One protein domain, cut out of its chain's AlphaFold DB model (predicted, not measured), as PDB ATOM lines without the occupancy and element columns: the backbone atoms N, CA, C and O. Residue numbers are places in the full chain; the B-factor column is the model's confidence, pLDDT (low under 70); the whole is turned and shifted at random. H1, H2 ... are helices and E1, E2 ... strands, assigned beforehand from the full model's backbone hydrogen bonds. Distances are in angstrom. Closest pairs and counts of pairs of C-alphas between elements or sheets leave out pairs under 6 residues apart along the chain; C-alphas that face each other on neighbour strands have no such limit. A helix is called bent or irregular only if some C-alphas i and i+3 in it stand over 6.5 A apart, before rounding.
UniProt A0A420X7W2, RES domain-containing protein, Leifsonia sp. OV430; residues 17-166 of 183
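Overview. This is residues 17 to 166 of the 183 residues of the protein "RES domain-containing protein" of Leifsonia sp. OV430 (UniProt A0A420X7W2). A small twisted sheet of four strands, E1, E5, E4 and E3, with helix H5 packing on it through residues 94 to 99, makes one part of an elongated model; a long two-stranded ribbon, E2 and E6, runs from beside this sheet to a cluster of three helices, H1, H2 and H6. Beyond the cluster residues 158 to 166, with H7, stick out as a tail, while residues 70 to 75 stick out near the sheet. The printed part has 150 residues with seven named helices and six named strands, in the order E1 H1 H2 E2 E3 H3 H4 H5 E4 E5 E6 H6 H7, and its class is mixed, helices and strands. The larger sheet runs E1 E5 E4 E3 and is mixed; E2 and E6 are antiparallel. The whole is only just loose, close to compact, with a radius of gyration of the C-alphas of 17.9 A and spans of 59 by 33 by 27 A.

Arrangement. Start at the larger sheet, whose inner strands are E5, residues 120 to 126, and E4, residues 105 to 108, a hairpin. Look at N 106 and O 122, 2.8 A apart and within hydrogen-bond range. At one edge is E1, residues 17 to 22, antiparallel to E5, with N 19 and O 123 2.9 A apart. At the other edge is E3, residues 64 to 66, parallel to E4, with N 107 and O 65 2.8 A apart. From edge to edge the strands' lines turn by 65 degrees. E3 and E4, with H3, residues 69 to 74, H4, residues 78 to 81, and H5, residues 85 to 100, between them, form a strand-helix-strand unit, two parallel neighbour strands joined through helices. H5 is on the sheet but only grazes it, with residues 94 to 99; its closest C-alphas to E4 are those of Arg 99 and Gly 105, 7.0 A apart. H4 and H5 are close but not clearly touching, closest at the C-alphas of Leu 80 and Thr 91, 6.0 A. H1, residues 25 to 36, also only grazes the sheet, with residues 27 to 31. H1 touches H6, residues 143 to 148, with residues 25 to 29 alone, at a steep tilt of 49 degrees; the C-alphas of Pro 25 and Ala 145 are closest, 6.9 A apart. H2, residues 45 to 50, touches H6 at a steep tilt of 66 degrees, closest at the C-alphas of Leu 48 and Val 143, 5.3 A. In the second sheet E2, residues 52 to 58, and E6, residues 133 to 140, are antiparallel, with N 55 and O 137 2.8 A apart. H7, residues 159 to 165, touches no helix. In H1 and H6 every O i to N i+4 pair is within hydrogen-bond range, against 1 of 2 in H2, 9 of 12 in H5, 2 of 3 in H7 and 0 of 2 in H3, which has 3 of 3 O i to N i+3 pairs within range; H4 is too short for an O i to N i+4 pair.

Along the chain. Find C-alpha 17 at (6.133, -31.873, 26.380), where E1 begins; it spans 17.0 A. E5 spans 19.7 A, E2 19.1 A and H1 16.2 A. E6 spans 19.2 A and bends by 63 degrees at residue 136. H5 spans 23.2 A from C-alpha 85 at (-1.813, -21.820, 36.826); it is irregular, with C-alphas 86 and 89 7.7 A apart, and has a kink of 27 degrees near residue 92. H7 ends at C-alpha 165, (4.741, -17.330, 71.626).

Size, cuts and confidence. The two C-alphas farthest apart are those of Ala 101 and Phe 164, 59.9 A. The printed part has no cut, and its one long link is E4 to E5, with 11 residues. The mean pLDDT of the printed part is 83.2; look for values under 70 at residues 36 to 42, 69 to 72, 85 to 86, 116 and 155 to 166.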
ATOM      1  N   GLY A  17       6.083 -32.359  25.011       97.25
ATOM      2  CA  GLY A  17       6.133 -31.873  26.380       97.25
ATOM      3  C   GLY A  17       7.279 -30.898  26.604       97.25
ATOM      4  O   GLY A  17       8.044 -30.559  25.697       97.25
ATOM      5  N   THR A  18       7.404 -30.464  27.855       97.69
ATOM      6  CA  THR A  18       8.416 -29.494  28.269       97.69
ATOM      7  C   THR A  18       9.199 -30.005  29.473       97.69
ATOM      8  O   THR A  18       8.641 -30.607  30.390       97.69
ATOM      9  N   SER A  19      10.512 -29.775  29.475       96.56
ATOM     10  CA  SER A  19      11.400 -30.021  30.614       96.56
ATOM     11  C   SER A  19      11.966 -28.695  31.100       96.56
ATOM     12  O   SER A  19      12.442 -27.887  30.302       96.56
ATOM     13  N   TYR A  20      11.925 -28.464  32.410       95.62
ATOM     14  CA  TYR A  20      12.257 -27.167  32.988       95.62
ATOM     15  C   TYR A  20      13.610 -27.173  33.689       95.62
ATOM     16  O   TYR A  20      13.923 -28.088  34.447       95.62
ATOM     17  N   PHE A  21      14.381 -26.112  33.469       95.81
ATOM     18  CA  PHE A  21      15.703 -25.927  34.053       95.81
ATOM     19  C   PHE A  21      15.866 -24.502  34.572       95.81
ATOM     20  O   PHE A  21      15.598 -23.526  33.867       95.81
ATOM     21  N   ALA A  22      16.360 -24.378  35.800       95.06
ATOM     22  CA  ALA A  22      16.845 -23.110  36.321       95.06
ATOM     23  C   ALA A  22      18.277 -22.849  35.854       95.06
ATOM     24  O   ALA A  22      19.072 -23.775  35.717       95.06
ATOM     25  N   ARG A  23      18.626 -21.573  35.663       93.75
ATOM     26  CA  ARG A  23      20.009 -21.170  35.360       93.75
ATOM     27  C   ARG A  23      20.892 -21.050  36.601       93.75
ATOM     28  O   ARG A  23      22.107 -21.000  36.459       93.75
ATOM     29  N   THR A  24      20.298 -20.987  37.792       90.94
ATOM     30  CA  THR A  24      21.022 -20.886  39.064       90.94
ATOM     31  C   THR A  24      20.381 -21.774  40.137       90.94
ATOM     32  O   THR A  24      19.168 -22.020  40.079       90.94
ATOM     33  N   PRO A  25      21.160 -22.226  41.140       90.56
ATOM     34  CA  PRO A  25      20.635 -22.934  42.309       90.56
ATOM     35  C   PRO A  25      19.513 -22.170  43.018       90.56
ATOM     36  O   PRO A  25      18.475 -22.750  43.321       90.56
ATOM     37  N   GLU A  26      19.680 -20.860  43.202       89.12
ATOM     38  CA  GLU A  26      18.694 -19.986  43.846       89.12
ATOM     39  C   GLU A  26      17.306 -20.087  43.193       89.12
ATOM     40  O   GLU A  26      16.283 -20.251  43.864       89.12
ATOM     41  N   ILE A  27      17.270 -20.045  41.860       91.56
ATOM     42  CA  ILE A  27      16.027 -20.125  41.096       91.56
ATOM     43  C   ILE A  27      15.445 -21.542  41.122       91.56
ATOM     44  O   ILE A  27      14.225 -21.686  41.226       91.56
ATOM     45  N   ALA A  28      16.283 -22.584  41.073       91.75
ATOM     46  CA  ALA A  28      15.830 -23.974  41.200       91.75
ATOM     47  C   ALA A  28      15.137 -24.213  42.549       91.75
ATOM     48  O   ALA A  28      14.046 -24.785  42.615       91.75
ATOM     49  N   ILE A  29      15.756 -23.717  43.621       87.38
ATOM     50  CA  ILE A  29      15.240 -23.812  44.984       87.38
ATOM     51  C   ILE A  29      13.933 -23.024  45.093       87.38
ATOM     52  O   ILE A  29      12.929 -23.591  45.508       87.38
ATOM     53  N   SER A  30      13.890 -21.773  44.621       85.88
ATOM     54  CA  SER A  30      12.673 -20.940  44.641       85.88
ATOM     55  C   SER A  30      11.467 -21.616  43.978       85.88
ATOM     56  O   SER A  30      10.359 -21.586  44.511       85.88
ATOM     57  N   GLN A  31      11.681 -22.247  42.821       85.88
ATOM     58  CA  GLN A  31      10.638 -22.972  42.086       85.88
ATOM     59  C   GLN A  31      10.151 -24.196  42.855       85.88
ATOM     60  O   GLN A  31       8.947 -24.416  42.974       85.88
ATOM     61  N   THR A  32      11.085 -24.957  43.426       81.12
ATOM     62  CA  THR A  32      10.768 -26.141  44.228       81.12
ATOM     63  C   THR A  32       9.956 -25.758  45.462       81.12
ATOM     64  O   THR A  32       8.929 -26.369  45.734       81.12
ATOM     65  N   ILE A  33      10.349 -24.689  46.161       75.25
ATOM     66  CA  ILE A  33       9.608 -24.149  47.308       75.25
ATOM     67  C   ILE A  33       8.205 -23.752  46.890       75.25
ATOM     68  O   ILE A  33       7.244 -24.088  47.569       75.25
ATOM     69  N   ALA A  34       8.053 -23.044  45.778       73.81
ATOM     70  CA  ALA A  34       6.738 -22.571  45.396       73.81
ATOM     71  C   ALA A  34       5.767 -23.695  45.007       73.81
ATOM     72  O   ALA A  34       4.564 -23.532  45.195       73.81
ATOM     73  N   ILE A  35       6.286 -24.818  44.503       71.06
ATOM     74  CA  ILE A  35       5.505 -26.033  44.240       71.06
ATOM     75  C   ILE A  35       5.213 -26.779  45.553       71.06
ATOM     76  O   ILE A  35       4.105 -27.266  45.755       71.06
ATOM     77  N   ALA A  36       6.193 -26.860  46.456       62.81
ATOM     78  CA  ALA A  36       6.150 -27.778  47.591       62.81
ATOM     79  C   ALA A  36       5.669 -27.162  48.920       62.81
ATOM     80  O   ALA A  36       5.229 -27.885  49.811       62.81
ATOM     81  N   ALA A  37       5.733 -25.840  49.083       53.97
ATOM     82  CA  ALA A  37       5.530 -25.173  50.372       53.97
ATOM     83  C   ALA A  37       4.059 -24.971  50.778       53.97
ATOM     84  O   ALA A  37       3.794 -24.348  51.813       53.97
ATOM     85  N   GLY A  38       3.103 -25.490  49.999       54.66
ATOM     86  CA  GLY A  38       1.676 -25.460  50.330       54.66
ATOM     87  C   GLY A  38       1.197 -24.093  50.845       54.66
ATOM     88  O   GLY A  38       1.625 -23.038  50.375       54.66
ATOM     89  N   ARG A  39       0.316 -24.105  51.855       44.44
ATOM     90  CA  ARG A  39      -0.306 -22.901  52.441       44.44
ATOM     91  C   ARG A  39       0.684 -21.939  53.116       44.44
ATOM     92  O   ARG A  39       0.373 -20.758  53.223       44.44
ATOM     93  N   TYR A  40       1.848 -22.412  53.563       52.91
ATOM     94  CA  TYR A  40       2.730 -21.636  54.445       52.91
ATOM     95  C   TYR A  40       3.912 -20.974  53.733       52.91
ATOM     96  O   TYR A  40       4.565 -20.136  54.345       52.91
ATOM     97  N   ARG A  41       4.191 -21.311  52.461       61.34
ATOM     98  CA  ARG A  41       5.257 -20.694  51.633       61.34
ATOM     99  C   ARG A  41       6.604 -20.527  52.357       61.34
ATOM    100  O   ARG A  41       7.341 -19.581  52.099       61.34
ATOM    101  N   THR A  42       6.912 -21.441  53.272       64.88
ATOM    102  CA  THR A  42       8.067 -21.343  54.161       64.88
ATOM    103  C   THR A  42       9.034 -22.490  53.895       64.88
ATOM    104  O   THR A  42       8.622 -23.610  53.592       64.88
ATOM    105  N   LEU A  43      10.333 -22.199  53.965       70.38
ATOM    106  CA  LEU A  43      11.389 -23.159  53.674       70.38
ATOM    107  C   LEU A  43      11.777 -23.932  54.932       70.38
ATOM    108  O   LEU A  43      12.434 -23.380  55.809       70.38
ATOM    109  N   HIS A  44      11.394 -25.204  55.008       78.06
ATOM    110  CA  HIS A  44      11.744 -26.061  56.140       78.06
ATOM    111  C   HIS A  44      13.077 -26.781  55.907       78.06
ATOM    112  O   HIS A  44      13.294 -27.338  54.828       78.06
ATOM    113  N   PHE A  45      13.944 -26.833  56.926       81.25
ATOM    114  CA  PHE A  45      15.204 -27.597  56.873       81.25
ATOM    115  C   PHE A  45      14.987 -29.055  56.442       81.25
ATOM    116  O   PHE A  45      15.663 -29.545  55.540       81.25
ATOM    117  N   GLU A  46      13.990 -29.720  57.026       80.81
ATOM    118  CA  GLU A  46      13.646 -31.117  56.732       80.81
ATOM    119  C   GLU A  46      13.249 -31.339  55.268       80.81
ATOM    120  O   GLU A  46      13.475 -32.412  54.709       80.81
ATOM    121  N   HIS A  47      12.667 -30.319  54.629       80.06
ATOM    122  CA  HIS A  47      12.311 -30.380  53.219       80.06
ATOM    123  C   HIS A  47      13.571 -30.337  52.354       80.06
ATOM    124  O   HIS A  47      13.759 -31.187  51.489       80.06
ATOM    125  N   LEU A  48      14.471 -29.385  52.623       83.44
ATOM    126  CA  LEU A  48      15.729 -29.237  51.887       83.44
ATOM    127  C   LEU A  48      16.621 -30.479  51.979       83.44
ATOM    128  O   LEU A  48      17.276 -30.831  50.997       83.44
ATOM    129  N   GLN A  49      16.612 -31.168  53.123       87.31
ATOM    130  CA  GLN A  49      17.364 -32.410  53.327       87.31
ATOM    131  C   GLN A  49      16.917 -33.549  52.405       87.31
ATOM    132  O   GLN A  49      17.714 -34.430  52.093       87.31
ATOM    133  N   ARG A  50      15.658 -33.530  51.952       85.44
ATOM    134  CA  ARG A  50      15.085 -34.546  51.056       85.44
ATOM    135  C   ARG A  50      15.237 -34.196  49.579       85.44
ATOM    136  O   ARG A  50      14.962 -35.037  48.727       85.44
ATOM    137  N   LEU A  51      15.645 -32.969  49.265       87.94
ATOM    138  CA  LEU A  51      15.841 -32.533  47.891       87.94
ATOM    139  C   LEU A  51      17.219 -32.939  47.372       87.94
ATOM    140  O   LEU A  51      18.186 -33.097  48.119       87.94
ATOM    141  N   THR A  52      17.290 -33.063  46.052       91.88
ATOM    142  CA  THR A  52      18.529 -33.233  45.298       91.88
ATOM    143  C   THR A  52      18.605 -32.129  44.256       91.88
ATOM    144  O   THR A  52      17.629 -31.866  43.555       91.88
ATOM    145  N   LEU A  53      19.759 -31.473  44.161       93.12
ATOM    146  CA  LEU A  53      20.040 -30.464  43.148       93.12
ATOM    147  C   LEU A  53      21.069 -31.018  42.169       93.12
ATOM    148  O   LEU A  53      22.184 -31.356  42.567       93.12
ATOM    149  N   THR A  54      20.717 -31.052  40.888       95.44
ATOM    150  CA  THR A  54      21.614 -31.526  39.832       95.44
ATOM    151  C   THR A  54      21.891 -30.407  38.840       95.44
ATOM    152  O   THR A  54      20.970 -29.818  38.272       95.44
ATOM    153  N   SER A  55      23.174 -30.124  38.632       95.00
ATOM    154  CA  SER A  55      23.660 -29.190  37.622       95.00
ATOM    155  C   SER A  55      23.849 -29.923  36.303       95.00
ATOM    156  O   SER A  55      24.451 -30.996  36.259       95.00
ATOM    157  N   TYR A  56      23.381 -29.315  35.220       96.19
ATOM    158  CA  TYR A  56      23.459 -29.876  33.879       96.19
ATOM    159  C   TYR A  56      24.144 -28.901  32.925       96.19
ATOM    160  O   TYR A  56      23.976 -27.688  33.043       96.19
ATOM    161  N   ARG A  57      24.847 -29.439  31.925       95.69
ATOM    162  CA  ARG A  57      25.154 -28.713  30.685       95.69
ATOM    163  C   ARG A  57      24.298 -29.246  29.553       95.69
ATOM    164  O   ARG A  57      23.946 -30.422  29.540       95.69
ATOM    165  N   VAL A  58      24.027 -28.405  28.568       94.75
ATOM    166  CA  VAL A  58      23.390 -28.864  27.336       94.75
ATOM    167  C   VAL A  58      24.409 -29.634  26.490       94.75
ATOM    168  O   VAL A  58      25.581 -29.256  26.427       94.75
ATOM    169  N   ALA A  59      23.986 -30.749  25.895       94.00
ATOM    170  CA  ALA A  59      24.830 -31.597  25.055       94.00
ATOM    171  C   ALA A  59      25.055 -31.000  23.658       94.00
ATOM    172  O   ALA A  59      26.117 -31.198  23.073       94.00
ATOM    173  N   THR A  60      24.078 -30.247  23.150       90.25
ATOM    174  CA  THR A  60      24.083 -29.612  21.828       90.25
ATOM    175  C   THR A  60      23.660 -28.143  21.926       90.25
ATOM    176  O   THR A  60      23.003 -27.758  22.895       90.25
ATOM    177  N   PRO A  61      24.012 -27.284  20.954       93.50
ATOM    178  CA  PRO A  61      23.437 -25.944  20.874       93.50
ATOM    179  C   PRO A  61      21.904 -26.006  20.804       93.50
ATOM    180  O   PRO A  61      21.362 -26.884  20.135       93.50
ATOM    181  N   LEU A  62      21.222 -25.080  21.485       94.50
ATOM    182  CA  LEU A  62      19.762 -24.942  21.453       94.50
ATOM    183  C   LEU A  62      19.384 -23.535  21.004       94.50
ATOM    184  O   LEU A  62      19.950 -22.548  21.488       94.50
ATOM    185  N   SER A  63      18.371 -23.445  20.152       96.50
ATOM    186  CA  SER A  63      17.702 -22.200  19.803       96.50
ATOM    187  C   SER A  63      16.549 -21.952  20.771       96.50
ATOM    188  O   SER A  63      15.496 -22.582  20.691       96.50
ATOM    189  N   LEU A  64      16.737 -21.034  21.721       95.50
ATOM    190  CA  LEU A  64      15.718 -20.694  22.718       95.50
ATOM    191  C   LEU A  64      15.096 -19.331  22.424       95.50
ATOM    192  O   LEU A  64      15.798 -18.319  22.357       95.50
ATOM    193  N   ALA A  65      13.768 -19.277  22.368       93.38
ATOM    194  CA  ALA A  65      13.042 -18.021  22.261       93.38
ATOM    195  C   ALA A  65      13.134 -17.236  23.576       93.38
ATOM    196  O   ALA A  65      12.659 -17.689  24.620       93.38
ATOM    197  N   ASN A  66      13.744 -16.051  23.550       90.75
ATOM    198  CA  ASN A  66      13.820 -15.185  24.724       90.75
ATOM    199  C   ASN A  66      12.589 -14.274  24.806       90.75
ATOM    200  O   ASN A  66      12.487 -13.303  24.060       90.75
ATOM    201  N   ILE A  67      11.685 -14.559  25.747       86.81
ATOM    202  CA  ILE A  67      10.413 -13.833  25.908       86.81
ATOM    203  C   ILE A  67      10.460 -12.720  26.974       86.81
ATOM    204  O   ILE A  67       9.422 -12.218  27.409       86.81
ATOM    205  N   ASN A  68      11.656 -12.324  27.423       81.81
ATOM    206  CA  ASN A  68      11.844 -11.201  28.354       81.81
ATOM    207  C   ASN A  68      11.925  -9.846  27.628       81.81
ATOM    208  O   ASN A  68      11.532  -9.753  26.474       81.81
ATOM    209  N   ARG A  69      12.383  -8.771  28.298       65.88
ATOM    210  CA  ARG A  69      12.315  -7.351  27.860       65.88
ATOM    211  C   ARG A  69      12.366  -7.087  26.335       65.88
ATOM    212  O   ARG A  69      11.520  -6.313  25.886       65.88
ATOM    213  N   PRO A  70      13.275  -7.683  25.534       62.78
ATOM    214  CA  PRO A  70      13.292  -7.487  24.077       62.78
ATOM    215  C   PRO A  70      11.990  -7.893  23.364       62.78
ATOM    216  O   PRO A  70      11.563  -7.223  22.426       62.78
ATOM    217  N   ALA A  71      11.308  -8.926  23.853       66.94
ATOM    218  CA  ALA A  71      10.088  -9.488  23.286       66.94
ATOM    219  C   ALA A  71       8.877  -8.543  23.343       66.94
ATOM    220  O   ALA A  71       7.974  -8.653  22.514       66.94
ATOM    221  N   LYS A  72       8.879  -7.548  24.247       67.56
ATOM    222  CA  LYS A  72       7.832  -6.509  24.286       67.56
ATOM    223  C   LYS A  72       7.714  -5.759  22.958       67.56
ATOM    224  O   LYS A  72       6.616  -5.368  22.580       67.56
ATOM    225  N   ARG A  73       8.829  -5.582  22.236       72.75
ATOM    226  CA  ARG A  73       8.847  -4.931  20.913       72.75
ATOM    227  C   ARG A  73       8.114  -5.744  19.842       72.75
ATOM    228  O   ARG A  73       7.737  -5.190  18.822       72.75
ATOM    229  N   HIS A  74       7.882  -7.027  20.105       75.38
ATOM    230  CA  HIS A  74       7.130  -7.949  19.258       75.38
ATOM    231  C   HIS A  74       5.723  -8.228  19.815       75.38
ATOM    232  O   HIS A  74       5.102  -9.223  19.456       75.38
ATOM    233  N   GLY A  75       5.223  -7.380  20.725       74.38
ATOM    234  CA  GLY A  75       3.885  -7.513  21.306       74.38
ATOM    235  C   GLY A  75       3.749  -8.617  22.357       74.38
ATOM    236  O   GLY A  75       2.640  -8.877  22.812       74.38
ATOM    237  N   ILE A  76       4.850  -9.253  22.776       78.19
ATOM    238  CA  ILE A  76       4.825 -10.305  23.797       78.19
ATOM    239  C   ILE A  76       4.676  -9.655  25.182       78.19
ATOM    240  O   ILE A  76       5.569  -8.916  25.622       78.19
ATOM    241  N   PRO A  77       3.562  -9.896  25.892       76.62
ATOM    242  CA  PRO A  77       3.294  -9.217  27.146       76.62
ATOM    243  C   PRO A  77       4.129  -9.817  28.285       76.62
ATOM    244  O   PRO A  77       4.386 -11.020  28.360       76.62
ATOM    245  N   ALA A  78       4.555  -8.964  29.220       76.50
ATOM    246  CA  ALA A  78       5.409  -9.383  30.335       76.50
ATOM    247  C   ALA A  78       4.725 -10.383  31.281       76.50
ATOM    248  O   ALA A  78       5.422 -11.105  31.999       76.50
ATOM    249  N   ASN A  79       3.391 -10.428  31.274       78.62
ATOM    250  CA  ASN A  79       2.583 -11.312  32.108       78.62
ATOM    251  C   ASN A  79       2.736 -12.800  31.753       78.62
ATOM    252  O   ASN A  79       2.499 -13.634  32.622       78.62
ATOM    253  N   LEU A  80       3.266 -13.157  30.574       80.56
ATOM    254  CA  LEU A  80       3.669 -14.542  30.284       80.56
ATOM    255  C   LEU A  80       4.687 -15.085  31.302       80.56
ATOM    256  O   LEU A  80       4.773 -16.292  31.528       80.56
ATOM    257  N   ASN A  81       5.433 -14.200  31.969       79.12
ATOM    258  CA  ASN A  81       6.353 -14.563  33.044       79.12
ATOM    259  C   ASN A  81       5.660 -14.755  34.404       79.12
ATOM    260  O   ASN A  81       6.242 -15.369  35.303       79.12
ATOM    261  N   THR A  82       4.446 -14.234  34.585       76.75
ATOM    262  CA  THR A  82       3.783 -14.124  35.893       76.75
ATOM    263  C   THR A  82       2.454 -14.853  35.996       76.75
ATOM    264  O   THR A  82       2.025 -15.056  37.128       76.75
ATOM    265  N   TYR A  83       1.853 -15.273  34.876       77.06
ATOM    266  CA  TYR A  83       0.558 -15.954  34.851       77.06
ATOM    267  C   TYR A  83       0.456 -17.068  35.900       77.06
ATOM    268  O   TYR A  83       1.419 -17.825  36.142       77.06
ATOM    269  N   ALA A  84      -0.704 -17.094  36.554       70.38
ATOM    270  CA  ALA A  84      -1.098 -18.139  37.477       70.38
ATOM    271  C   ALA A  84      -1.544 -19.388  36.704       70.38
ATOM    272  O   ALA A  84      -1.620 -19.392  35.475       70.38
ATOM    273  N   ASP A  85      -1.704 -20.492  37.426       68.88
ATOM    274  CA  ASP A  85      -1.813 -21.820  36.826       68.88
ATOM    275  C   ASP A  85      -3.125 -21.991  36.025       68.88
ATOM    276  O   ASP A  85      -3.166 -22.730  35.042       68.88
ATOM    277  N   ASP A  86      -4.163 -21.234  36.381       68.62
ATOM    278  CA  ASP A  86      -5.442 -21.089  35.677       68.62
ATOM    279  C   ASP A  86      -5.334 -20.338  34.335       68.62
ATOM    280  O   ASP A  86      -6.184 -20.490  33.459       68.62
ATOM    281  N   GLU A  87      -4.252 -19.590  34.119       75.44
ATOM    282  CA  GLU A  87      -4.041 -18.758  32.929       75.44
ATOM    283  C   GLU A  87      -3.039 -19.372  31.931       75.44
ATOM    284  O   GLU A  87      -2.677 -18.754  30.922       75.44
ATOM    285  N   PHE A  88      -2.600 -20.618  32.157       86.62
ATOM    286  CA  PHE A  88      -1.592 -21.275  31.314       86.62
ATOM    287  C   PHE A  88      -2.029 -21.513  29.865       86.62
ATOM    288  O   PHE A  88      -1.181 -21.752  29.007       86.62
ATOM    289  N   ALA A  89      -3.318 -21.387  29.539       87.69
ATOM    290  CA  ALA A  89      -3.795 -21.485  28.161       87.69
ATOM    291  C   ALA A  89      -3.029 -20.543  27.207       87.69
ATOM    292  O   ALA A  89      -2.653 -20.947  26.104       87.69
ATOM    293  N   TRP A  90      -2.726 -19.314  27.639       87.00
ATOM    294  CA  TRP A  90      -1.984 -18.352  26.819       87.00
ATOM    295  C   TRP A  90      -0.510 -18.710  26.666       87.00
ATOM    296  O   TRP A  90       0.030 -18.647  25.561       87.00
ATOM    297  N   THR A  91       0.150 -19.119  27.748       91.19
ATOM    298  CA  THR A  91       1.566 -19.508  27.703       91.19
ATOM    299  C   THR A  91       1.776 -20.773  26.882       91.19
ATOM    300  O   THR A  91       2.764 -20.858  26.157       91.19
ATOM    301  N   ARG A  92       0.827 -21.714  26.900       93.25
ATOM    302  CA  ARG A  92       0.863 -22.919  26.060       93.25
ATOM    303  C   ARG A  92       0.628 -22.625  24.583       93.25
ATOM    304  O   ARG A  92       1.334 -23.177  23.749       93.25
ATOM    305  N   ARG A  93      -0.281 -21.700  24.250       91.62
ATOM    306  CA  ARG A  93      -0.444 -21.217  22.863       91.62
ATOM    307  C   ARG A  93       0.849 -20.610  22.322       91.62
ATOM    308  O   ARG A  93       1.240 -20.909  21.199       91.62
ATOM    309  N   TRP A  94       1.542 -19.809  23.131       91.50
ATOM    310  CA  TRP A  94       2.860 -19.289  22.766       91.50
ATOM    311  C   TRP A  94       3.911 -20.390  22.649       91.50
ATOM    312  O   TRP A  94       4.665 -20.388  21.685       91.50
ATOM    313  N   ALA A  95       3.955 -21.345  23.582       94.88
ATOM    314  CA  ALA A  95       4.877 -22.478  23.496       94.88
ATOM    315  C   ALA A  95       4.698 -23.245  22.179       94.88
ATOM    316  O   ALA A  95       5.683 -23.506  21.493       94.88
ATOM    317  N   ARG A  96       3.445 -23.515  21.792       95.94
ATOM    318  CA  ARG A  96       3.108 -24.150  20.517       95.94
ATOM    319  C   ARG A  96       3.613 -23.338  19.326       95.94
ATOM    320  O   ARG A  96       4.382 -23.854  18.528       95.94
ATOM    321  N   ALA A  97       3.283 -22.050  19.267       94.31
ATOM    322  CA  ALA A  97       3.727 -21.180  18.177       94.31
ATOM    323  C   ALA A  97       5.263 -21.097  18.064       94.31
ATOM    324  O   ALA A  97       5.807 -21.078  16.964       94.31
ATOM    325  N   LEU A  98       5.976 -21.070  19.194       94.88
ATOM    326  CA  LEU A  98       7.440 -21.066  19.216       94.88
ATOM    327  C   LEU A  98       8.019 -22.401  18.738       94.88
ATOM    328  O   LEU A  98       8.995 -22.413  17.991       94.88
ATOM    329  N   ARG A  99       7.413 -23.517  19.145       97.06
ATOM    330  CA  ARG A  99       7.803 -24.845  18.677       97.06
ATOM    331  C   ARG A  99       7.583 -24.993  17.170       97.06
ATOM    332  O   ARG A  99       8.491 -25.447  16.484       97.06
ATOM    333  N   ASP A 100       6.444 -24.536  16.652       96.38
ATOM    334  CA  ASP A 100       6.135 -24.541  15.212       96.38
ATOM    335  C   ASP A 100       7.077 -23.631  14.408       96.38
ATOM    336  O   ASP A 100       7.394 -23.918  13.257       96.38
ATOM    337  N   ALA A 101       7.584 -22.560  15.027       95.75
ATOM    338  CA  ALA A 101       8.607 -21.687  14.451       95.75
ATOM    339  C   ALA A 101      10.035 -22.273  14.509       95.75
ATOM    340  O   ALA A 101      10.978 -21.620  14.061       95.75
ATOM    341  N   GLY A 102      10.215 -23.481  15.058       96.94
ATOM    342  CA  GLY A 102      11.498 -24.186  15.091       96.94
ATOM    343  C   GLY A 102      12.387 -23.876  16.298       96.94
ATOM    344  O   GLY A 102      13.577 -24.182  16.259       96.94
ATOM    345  N   PHE A 103      11.857 -23.276  17.369       97.50
ATOM    346  CA  PHE A 103      12.613 -23.131  18.617       97.50
ATOM    347  C   PHE A 103      12.630 -24.442  19.419       97.50
ATOM    348  O   PHE A 103      11.625 -25.149  19.533       97.50
ATOM    349  N   ASP A 104      13.758 -24.713  20.071       97.69
ATOM    350  CA  ASP A 104      13.948 -25.854  20.976       97.69
ATOM    351  C   ASP A 104      13.359 -25.607  22.369       97.69
ATOM    352  O   ASP A 104      13.367 -26.481  23.235       97.69
ATOM    353  N   GLY A 105      12.889 -24.391  22.638       97.00
ATOM    354  CA  GLY A 105      12.365 -24.023  23.939       97.00
ATOM    355  C   GLY A 105      12.179 -22.528  24.118       97.00
ATOM    356  O   GLY A 105      12.381 -21.712  23.216       97.00
ATOM    357  N   VAL A 106      11.838 -22.169  25.348       95.62
ATOM    358  CA  VAL A 106      11.611 -20.799  25.794       95.62
ATOM    359  C   VAL A 106      12.546 -20.453  26.951       95.62
ATOM    360  O   VAL A 106      12.679 -21.200  27.920       95.62
ATOM    361  N   SER A 107      13.198 -19.295  26.859       94.19
ATOM    362  CA  SER A 107      14.044 -18.707  27.898       94.19
ATOM    363  C   SER A 107      13.323 -17.499  28.486       94.19
ATOM    364  O   SER A 107      13.037 -16.527  27.783       94.19
ATOM    365  N   TYR A 108      13.017 -17.550  29.778       91.62
ATOM    366  CA  TYR A 108      12.133 -16.579  30.414       91.62
ATOM    367  C   TYR A 108      12.553 -16.270  31.848       91.62
ATOM    368  O   TYR A 108      13.480 -16.870  32.404       91.62
ATOM    369  N   ARG A 109      11.910 -15.264  32.439       90.38
ATOM    370  CA  ARG A 109      12.112 -14.901  33.839       90.38
ATOM    371  C   ARG A 109      11.045 -15.585  34.680       90.38
ATOM    372  O   ARG A 109       9.853 -15.413  34.432       90.38
ATOM    373  N   THR A 110      11.444 -16.316  35.714       87.19
ATOM    374  CA  THR A 110      10.455 -16.863  36.649       87.19
ATOM    375  C   THR A 110       9.744 -15.769  37.457       87.19
ATOM    376  O   THR A 110      10.327 -14.735  37.783       87.19
ATOM    377  N   ARG A 111       8.491 -16.029  37.858       81.88
ATOM    378  CA  ARG A 111       7.728 -15.157  38.768       81.88
ATOM    379  C   ARG A 111       8.360 -15.021  40.159       81.88
ATOM    380  O   ARG A 111       8.009 -14.100  40.881       81.88
ATOM    381  N   TYR A 112       9.294 -15.905  40.512       79.94
ATOM    382  CA  TYR A 112      10.002 -15.900  41.798       79.94
ATOM    383  C   TYR A 112      11.291 -15.068  41.798       79.94
ATOM    384  O   TYR A 112      12.028 -15.085  42.772       79.94
ATOM    385  N   SER A 113      11.571 -14.344  40.714       80.38
ATOM    386  CA  SER A 113      12.746 -13.483  40.588       80.38
ATOM    387  C   SER A 113      12.341 -12.034  40.374       80.38
ATOM    388  O   SER A 113      11.490 -11.747  39.529       80.38
ATOM    389  N   SER A 114      13.019 -11.118  41.062       70.06
ATOM    390  CA  SER A 114      12.868  -9.664  40.910       70.06
ATOM    391  C   SER A 114      13.763  -9.056  39.821       70.06
ATOM    392  O   SER A 114      13.448  -7.980  39.320       70.06
ATOM    393  N   GLY A 115      14.848  -9.733  39.420       71.50
ATOM    394  CA  GLY A 115      15.746  -9.270  38.351       71.50
ATOM    395  C   GLY A 115      15.113  -9.329  36.957       71.50
ATOM    396  O   GLY A 115      14.100  -9.985  36.769       71.50
ATOM    397  N   GLU A 116      15.701  -8.674  35.954       68.69
ATOM    398  CA  GLU A 116      15.084  -8.524  34.619       68.69
ATOM    399  C   GLU A 116      15.552  -9.541  33.568       68.69
ATOM    400  O   GLU A 116      15.051  -9.561  32.439       68.69
ATOM    401  N   THR A 117      16.529 -10.374  33.922       81.94
ATOM    402  CA  THR A 117      17.182 -11.326  33.021       81.94
ATOM    403  C   THR A 117      16.464 -12.676  32.987       81.94
ATOM    404  O   THR A 117      15.783 -13.082  33.932       81.94
ATOM    405  N   SER A 118      16.608 -13.397  31.869       82.38
ATOM    406  CA  SER A 118      16.110 -14.772  31.763       82.38
ATOM    407  C   SER A 118      16.925 -15.683  32.663       82.38
ATOM    408  O   SER A 118      18.143 -15.761  32.534       82.38
ATOM    409  N   ASN A 119      16.244 -16.402  33.544       89.88
ATOM    410  CA  ASN A 119      16.855 -17.257  34.557       89.88
ATOM    411  C   ASN A 119      16.218 -18.651  34.624       89.88
ATOM    412  O   ASN A 119      16.614 -19.478  35.445       89.88
ATOM    413  N   TYR A 120      15.270 -18.920  33.728       93.94
ATOM    414  CA  TYR A 120      14.578 -20.189  33.623       93.94
ATOM    415  C   TYR A 120      14.383 -20.575  32.158       93.94
ATOM    416  O   TYR A 120      14.243 -19.714  31.285       93.94
ATOM    417  N   VAL A 121      14.403 -21.875  31.894       95.69
ATOM    418  CA  VAL A 121      14.262 -22.451  30.559       95.69
ATOM    419  C   VAL A 121      13.192 -23.531  30.603       95.69
ATOM    420  O   VAL A 121      13.215 -24.376  31.493       95.69
ATOM    421  N   GLY A 122      12.271 -23.506  29.643       96.38
ATOM    422  CA  GLY A 122      11.442 -24.655  29.286       96.38
ATOM    423  C   GLY A 122      11.911 -25.190  27.939       96.38
ATOM    424  O   GLY A 122      11.775 -24.491  26.943       96.38
ATOM    425  N   MET A 123      12.503 -26.382  27.912       97.62
ATOM    426  CA  MET A 123      12.929 -27.061  26.683       97.62
ATOM    427  C   MET A 123      11.784 -27.911  26.146       97.62
ATOM    428  O   MET A 123      11.158 -28.611  26.937       97.62
ATOM    429  N   PHE A 124      11.551 -27.883  24.840       98.00
ATOM    430  CA  PHE A 124      10.530 -28.674  24.157       98.00
ATOM    431  C   PHE A 124      11.100 -30.007  23.665       98.00
ATOM    432  O   PHE A 124      12.259 -30.085  23.259       98.00
ATOM    433  N   GLY A 125      10.278 -31.050  23.674       97.25
ATOM    434  CA  GLY A 125      10.652 -32.372  23.178       97.25
ATOM    435  C   GLY A 125       9.476 -33.339  23.182       97.25
ATOM    436  O   GLY A 125       8.366 -32.957  23.543       97.25
ATOM    437  N   GLN A 126       9.710 -34.586  22.781       98.00
ATOM    438  CA  GLN A 126       8.690 -35.635  22.845       98.00
ATOM    439  C   GLN A 126       8.441 -36.042  24.299       98.00
ATOM    440  O   GLN A 126       9.382 -36.142  25.089       98.00
ATOM    441  N   VAL A 127       7.180 -36.261  24.674       97.50
ATOM    442  CA  VAL A 127       6.821 -36.718  26.026       97.50
ATOM    443  C   VAL A 127       7.525 -38.036  26.324       97.50
ATOM    444  O   VAL A 127       7.572 -38.933  25.491       97.50
ATOM    445  N   GLY A 128       8.073 -38.159  27.532       95.88
ATOM    446  CA  GLY A 128       8.816 -39.353  27.937       95.88
ATOM    447  C   GLY A 128      10.316 -39.272  27.663       95.88
ATOM    448  O   GLY A 128      11.097 -39.793  28.460       95.88
ATOM    449  N   ASP A 129      10.733 -38.542  26.626       97.00
ATOM    450  CA  ASP A 129      12.143 -38.453  26.262       97.00
ATOM    451  C   ASP A 129      12.975 -37.698  27.304       97.00
ATOM    452  O   ASP A 129      12.505 -36.863  28.097       97.00
ATOM    453  N   THR A 130      14.272 -38.000  27.293       95.69
ATOM    454  CA  THR A 130      15.249 -37.303  28.122       95.69
ATOM    455  C   THR A 130      15.748 -36.063  27.381       95.69
ATOM    456  O   THR A 130      16.170 -36.177  26.230       95.69
ATOM    457  N   PRO A 131      15.727 -34.875  28.011       95.81
ATOM    458  CA  PRO A 131      16.294 -33.678  27.400       95.81
ATOM    459  C   PRO A 131      17.784 -33.873  27.079       95.81
ATOM    460  O   PRO A 131      18.464 -34.592  27.816       95.81
ATOM    461  N   PRO A 132      18.318 -33.220  26.030       95.56
ATOM    462  CA  PRO A 132      19.700 -33.393  25.576       95.56
ATOM    463  C   PRO A 132      20.683 -32.666  26.507       95.56
ATOM    464  O   PRO A 132      21.328 -31.683  26.143       95.56
ATOM    465  N   VAL A 133      20.778 -33.130  27.750       96.31
ATOM    466  CA  VAL A 133      21.608 -32.558  28.806       96.31
ATOM    467  C   VAL A 133      22.498 -33.623  29.431       96.31
ATOM    468  O   VAL A 133      22.133 -34.792  29.526       96.31
ATOM    469  N   VAL A 134      23.672 -33.205  29.890       96.06
ATOM    470  CA  VAL A 134      24.636 -34.052  30.594       96.06
ATOM    471  C   VAL A 134      24.765 -33.536  32.019       96.06
ATOM    472  O   VAL A 134      25.044 -32.352  32.225       96.06
ATOM    473  N   ALA A 135      24.542 -34.416  32.995       95.25
ATOM    474  CA  ALA A 135      24.741 -34.092  34.402       95.25
ATOM    475  C   ALA A 135      26.226 -33.802  34.668       95.25
ATOM    476  O   ALA A 135      27.104 -34.512  34.181       95.25
ATOM    477  N   LEU A 136      26.497 -32.746  35.429       93.38
ATOM    478  CA  LEU A 136      27.844 -32.342  35.830       93.38
ATOM    479  C   LEU A 136      28.104 -32.671  37.296       93.38
ATOM    480  O   LEU A 136      29.128 -33.249  37.639       93.38
ATOM    481  N   GLU A 137      27.165 -32.290  38.157       92.69
ATOM    482  CA  GLU A 137      27.296 -32.411  39.602       92.69
ATOM    483  C   GLU A 137      25.919 -32.649  40.210       92.69
ATOM    484  O   GLU A 137      24.938 -32.026  39.795       92.69
ATOM    485  N   THR A 138      25.854 -33.523  41.211       92.25
ATOM    486  CA  THR A 138      24.644 -33.762  41.998       92.25
ATOM    487  C   THR A 138      24.947 -33.524  43.466       92.25
ATOM    488  O   THR A 138      25.836 -34.156  44.030       92.25
ATOM    489  N   ARG A 139      24.183 -32.627  44.089       88.69
ATOM    490  CA  ARG A 139      24.200 -32.377  45.529       88.69
ATOM    491  C   ARG A 139      22.947 -32.984  46.145       88.69
ATOM    492  O   ARG A 139      21.833 -32.565  45.828       88.69
ATOM    493  N   ILE A 140      23.139 -33.960  47.019       84.19
ATOM    494  CA  ILE A 140      22.088 -34.482  47.899       84.19
ATOM    495  C   ILE A 140      22.055 -33.581  49.133       84.19
ATOM    496  O   ILE A 140      23.114 -33.125  49.558       84.19
ATOM    497  N   ASN A 141      20.871 -33.339  49.703       86.81
ATOM    498  CA  ASN A 141      20.666 -32.403  50.809       86.81
ATOM    499  C   ASN A 141      21.000 -30.953  50.401       86.81
ATOM    500  O   ASN A 141      22.129 -30.476  50.476       86.81
ATOM    501  N   VAL A 142      19.971 -30.220  49.981       88.44
ATOM    502  CA  VAL A 142      20.100 -28.888  49.362       88.44
ATOM    503  C   VAL A 142      20.250 -27.768  50.409       88.44
ATOM    504  O   VAL A 142      20.258 -26.592  50.059       88.44
ATOM    505  N   VAL A 143      20.411 -28.096  51.699       88.69
ATOM    506  CA  VAL A 143      20.532 -27.104  52.786       88.69
ATOM    507  C   VAL A 143      21.682 -26.129  52.545       88.69
ATOM    508  O   VAL A 143      21.469 -24.920  52.578       88.69
ATOM    509  N   GLU A 144      22.883 -26.633  52.260       88.69
ATOM    510  CA  GLU A 144      24.055 -25.781  52.033       88.69
ATOM    511  C   GLU A 144      23.854 -24.861  50.821       88.69
ATOM    512  O   GLU A 144      24.063 -23.652  50.911       88.69
ATOM    513  N   ALA A 145      23.358 -25.407  49.706       88.00
ATOM    514  CA  ALA A 145      23.076 -24.629  48.502       88.00
ATOM    515  C   ALA A 145      22.010 -23.546  48.746       88.00
ATOM    516  O   ALA A 145      22.113 -22.451  48.192       88.00
ATOM    517  N   ALA A 146      21.010 -23.820  49.589       87.38
ATOM    518  CA  ALA A 146      20.013 -22.833  49.987       87.38
ATOM    519  C   ALA A 146      20.635 -21.706  50.826       87.38
ATOM    520  O   ALA A 146      20.400 -20.536  50.531       87.38
ATOM    521  N   LEU A 147      21.468 -22.038  51.816       88.50
ATOM    522  CA  LEU A 147      22.154 -21.045  52.649       88.50
ATOM    523  C   LEU A 147      23.097 -20.158  51.822       88.50
ATOM    524  O   LEU A 147      23.047 -18.936  51.941       88.50
ATOM    525  N   LEU A 148      23.896 -20.753  50.931       88.81
ATOM    526  CA  LEU A 148      24.779 -20.019  50.015       88.81
ATOM    527  C   LEU A 148      24.007 -19.135  49.026       88.81
ATOM    528  O   LEU A 148      24.511 -18.101  48.602       88.81
ATOM    529  N   SER A 149      22.772 -19.516  48.690       85.69
ATOM    530  CA  SER A 149      21.860 -18.713  47.864       85.69
ATOM    531  C   SER A 149      21.089 -17.657  48.674       85.69
ATOM    532  O   SER A 149      20.175 -17.030  48.147       85.69
ATOM    533  N   GLY A 150      21.414 -17.466  49.958       85.38
ATOM    534  CA  GLY A 150      20.819 -16.439  50.816       85.38
ATOM    535  C   GLY A 150      19.456 -16.794  51.413       85.38
ATOM    536  O   GLY A 150      18.840 -15.948  52.069       85.38
ATOM    537  N   PHE A 151      18.969 -18.028  51.237       83.75
ATOM    538  CA  PHE A 151      17.755 -18.466  51.918       83.75
ATOM    539  C   PHE A 151      17.998 -18.613  53.419       83.75
ATOM    540  O   PHE A 151      19.083 -18.974  53.871       83.75
ATOM    541  N   LYS A 152      16.934 -18.396  54.193       83.69
ATOM    542  CA  LYS A 152      16.897 -18.645  55.635       83.69
ATOM    543  C   LYS A 152      15.878 -19.750  55.910       83.69
ATOM    544  O   LYS A 152      14.705 -19.437  56.119       83.69
ATOM    545  N   PRO A 153      16.277 -21.032  55.834       80.00
ATOM    546  CA  PRO A 153      15.391 -22.119  56.205       80.00
ATOM    547  C   PRO A 153      15.044 -21.987  57.687       80.00
ATOM    548  O   PRO A 153      15.897 -21.632  58.501       80.00
ATOM    549  N   ILE A 154      13.800 -22.275  58.042       78.44
ATOM    550  CA  ILE A 154      13.389 -22.390  59.437       78.44
ATOM    551  C   ILE A 154      13.144 -23.856  59.764       78.44
ATOM    552  O   ILE A 154      12.815 -24.668  58.898       78.44
ATOM    553  N   SER A 155      13.310 -24.225  61.024       69.94
ATOM    554  CA  SER A 155      12.800 -25.511  61.490       69.94
ATOM    555  C   SER A 155      11.293 -25.398  61.679       69.94
ATOM    556  O   SER A 155      10.789 -24.326  62.021       69.94
ATOM    557  N   THR A 156      10.565 -26.496  61.475       66.81
ATOM    558  CA  THR A 156       9.170 -26.569  61.921       66.81
ATOM    559  C   THR A 156       9.157 -26.279  63.422       66.81
ATOM    560  O   THR A 156       9.819 -27.006  64.167       66.81
ATOM    561  N   PRO A 157       8.483 -25.214  63.891       58.62
ATOM    562  CA  PRO A 157       8.440 -24.943  65.314       58.62
ATOM    563  C   PRO A 157       7.736 -26.109  66.008       58.62
ATOM    564  O   PRO A 157       6.681 -26.579  65.577       58.62
ATOM    565  N   THR A 158       8.340 -26.604  67.080       62.22
ATOM    566  CA  THR A 158       7.724 -27.630  67.921       62.22
ATOM    567  C   THR A 158       6.458 -27.071  68.568       62.22
ATOM    568  O   THR A 158       6.333 -25.864  68.789       62.22
ATOM    569  N   LYS A 159       5.522 -27.951  68.943       54.03
ATOM    570  CA  LYS A 159       4.319 -27.557  69.696       54.03
ATOM    571  C   LYS A 159       4.679 -26.696  70.918       54.03
ATOM    572  O   LYS A 159       4.034 -25.687  71.162       54.03
ATOM    573  N   SER A 160       5.757 -27.038  71.622       54.91
ATOM    574  CA  SER A 160       6.263 -26.289  72.777       54.91
ATOM    575  C   SER A 160       6.762 -24.882  72.422       54.91
ATOM    576  O   SER A 160       6.529 -23.947  73.179       54.91
ATOM    577  N   GLN A 161       7.400 -24.700  71.262       48.16
ATOM    578  CA  GLN A 161       7.852 -23.385  70.779       48.16
ATOM    579  C   GLN A 161       6.690 -22.493  70.324       48.16
ATOM    580  O   GLN A 161       6.757 -21.277  70.481       48.16
ATOM    581  N   LEU A 162       5.615 -23.086  69.799       51.94
ATOM    582  CA  LEU A 162       4.385 -22.359  69.469       51.94
ATOM    583  C   LEU A 162       3.605 -21.951  70.727       51.94
ATOM    584  O   LEU A 162       3.024 -20.873  70.758       51.94
ATOM    585  N   LEU A 163       3.640 -22.766  71.783       54.12
ATOM    586  CA  LEU A 163       2.985 -22.458  73.059       54.12
ATOM    587  C   LEU A 163       3.677 -21.332  73.848       54.12
ATOM    588  O   LEU A 163       3.005 -20.644  74.605       54.12
ATOM    589  N   PHE A 164       4.982 -21.093  73.657       47.31
ATOM    590  CA  PHE A 164       5.690 -19.973  74.303       47.31
ATOM    591  C   PHE A 164       5.422 -18.603  73.652       47.31
ATOM    592  O   PHE A 164       5.574 -17.586  74.321       47.31
ATOM    593  N   ASN A 165       5.001 -18.568  72.380       44.34
ATOM    594  CA  ASN A 165       4.741 -17.330  71.626       44.34
ATOM    595  C   ASN A 165       3.254 -17.090  71.302       44.34
ATOM    596  O   ASN A 165       2.914 -16.060  70.727       44.34
ATOM    597  N   CYS A 166       2.364 -18.016  71.666       38.97
ATOM    598  CA  CYS A 166       0.917 -17.881  71.516       38.97
ATOM    599  C   CYS A 166       0.217 -18.270  72.822       38.97
ATOM    600  O   CYS A 166      -0.443 -19.305  72.904       38.97
TER     601      CYS A 166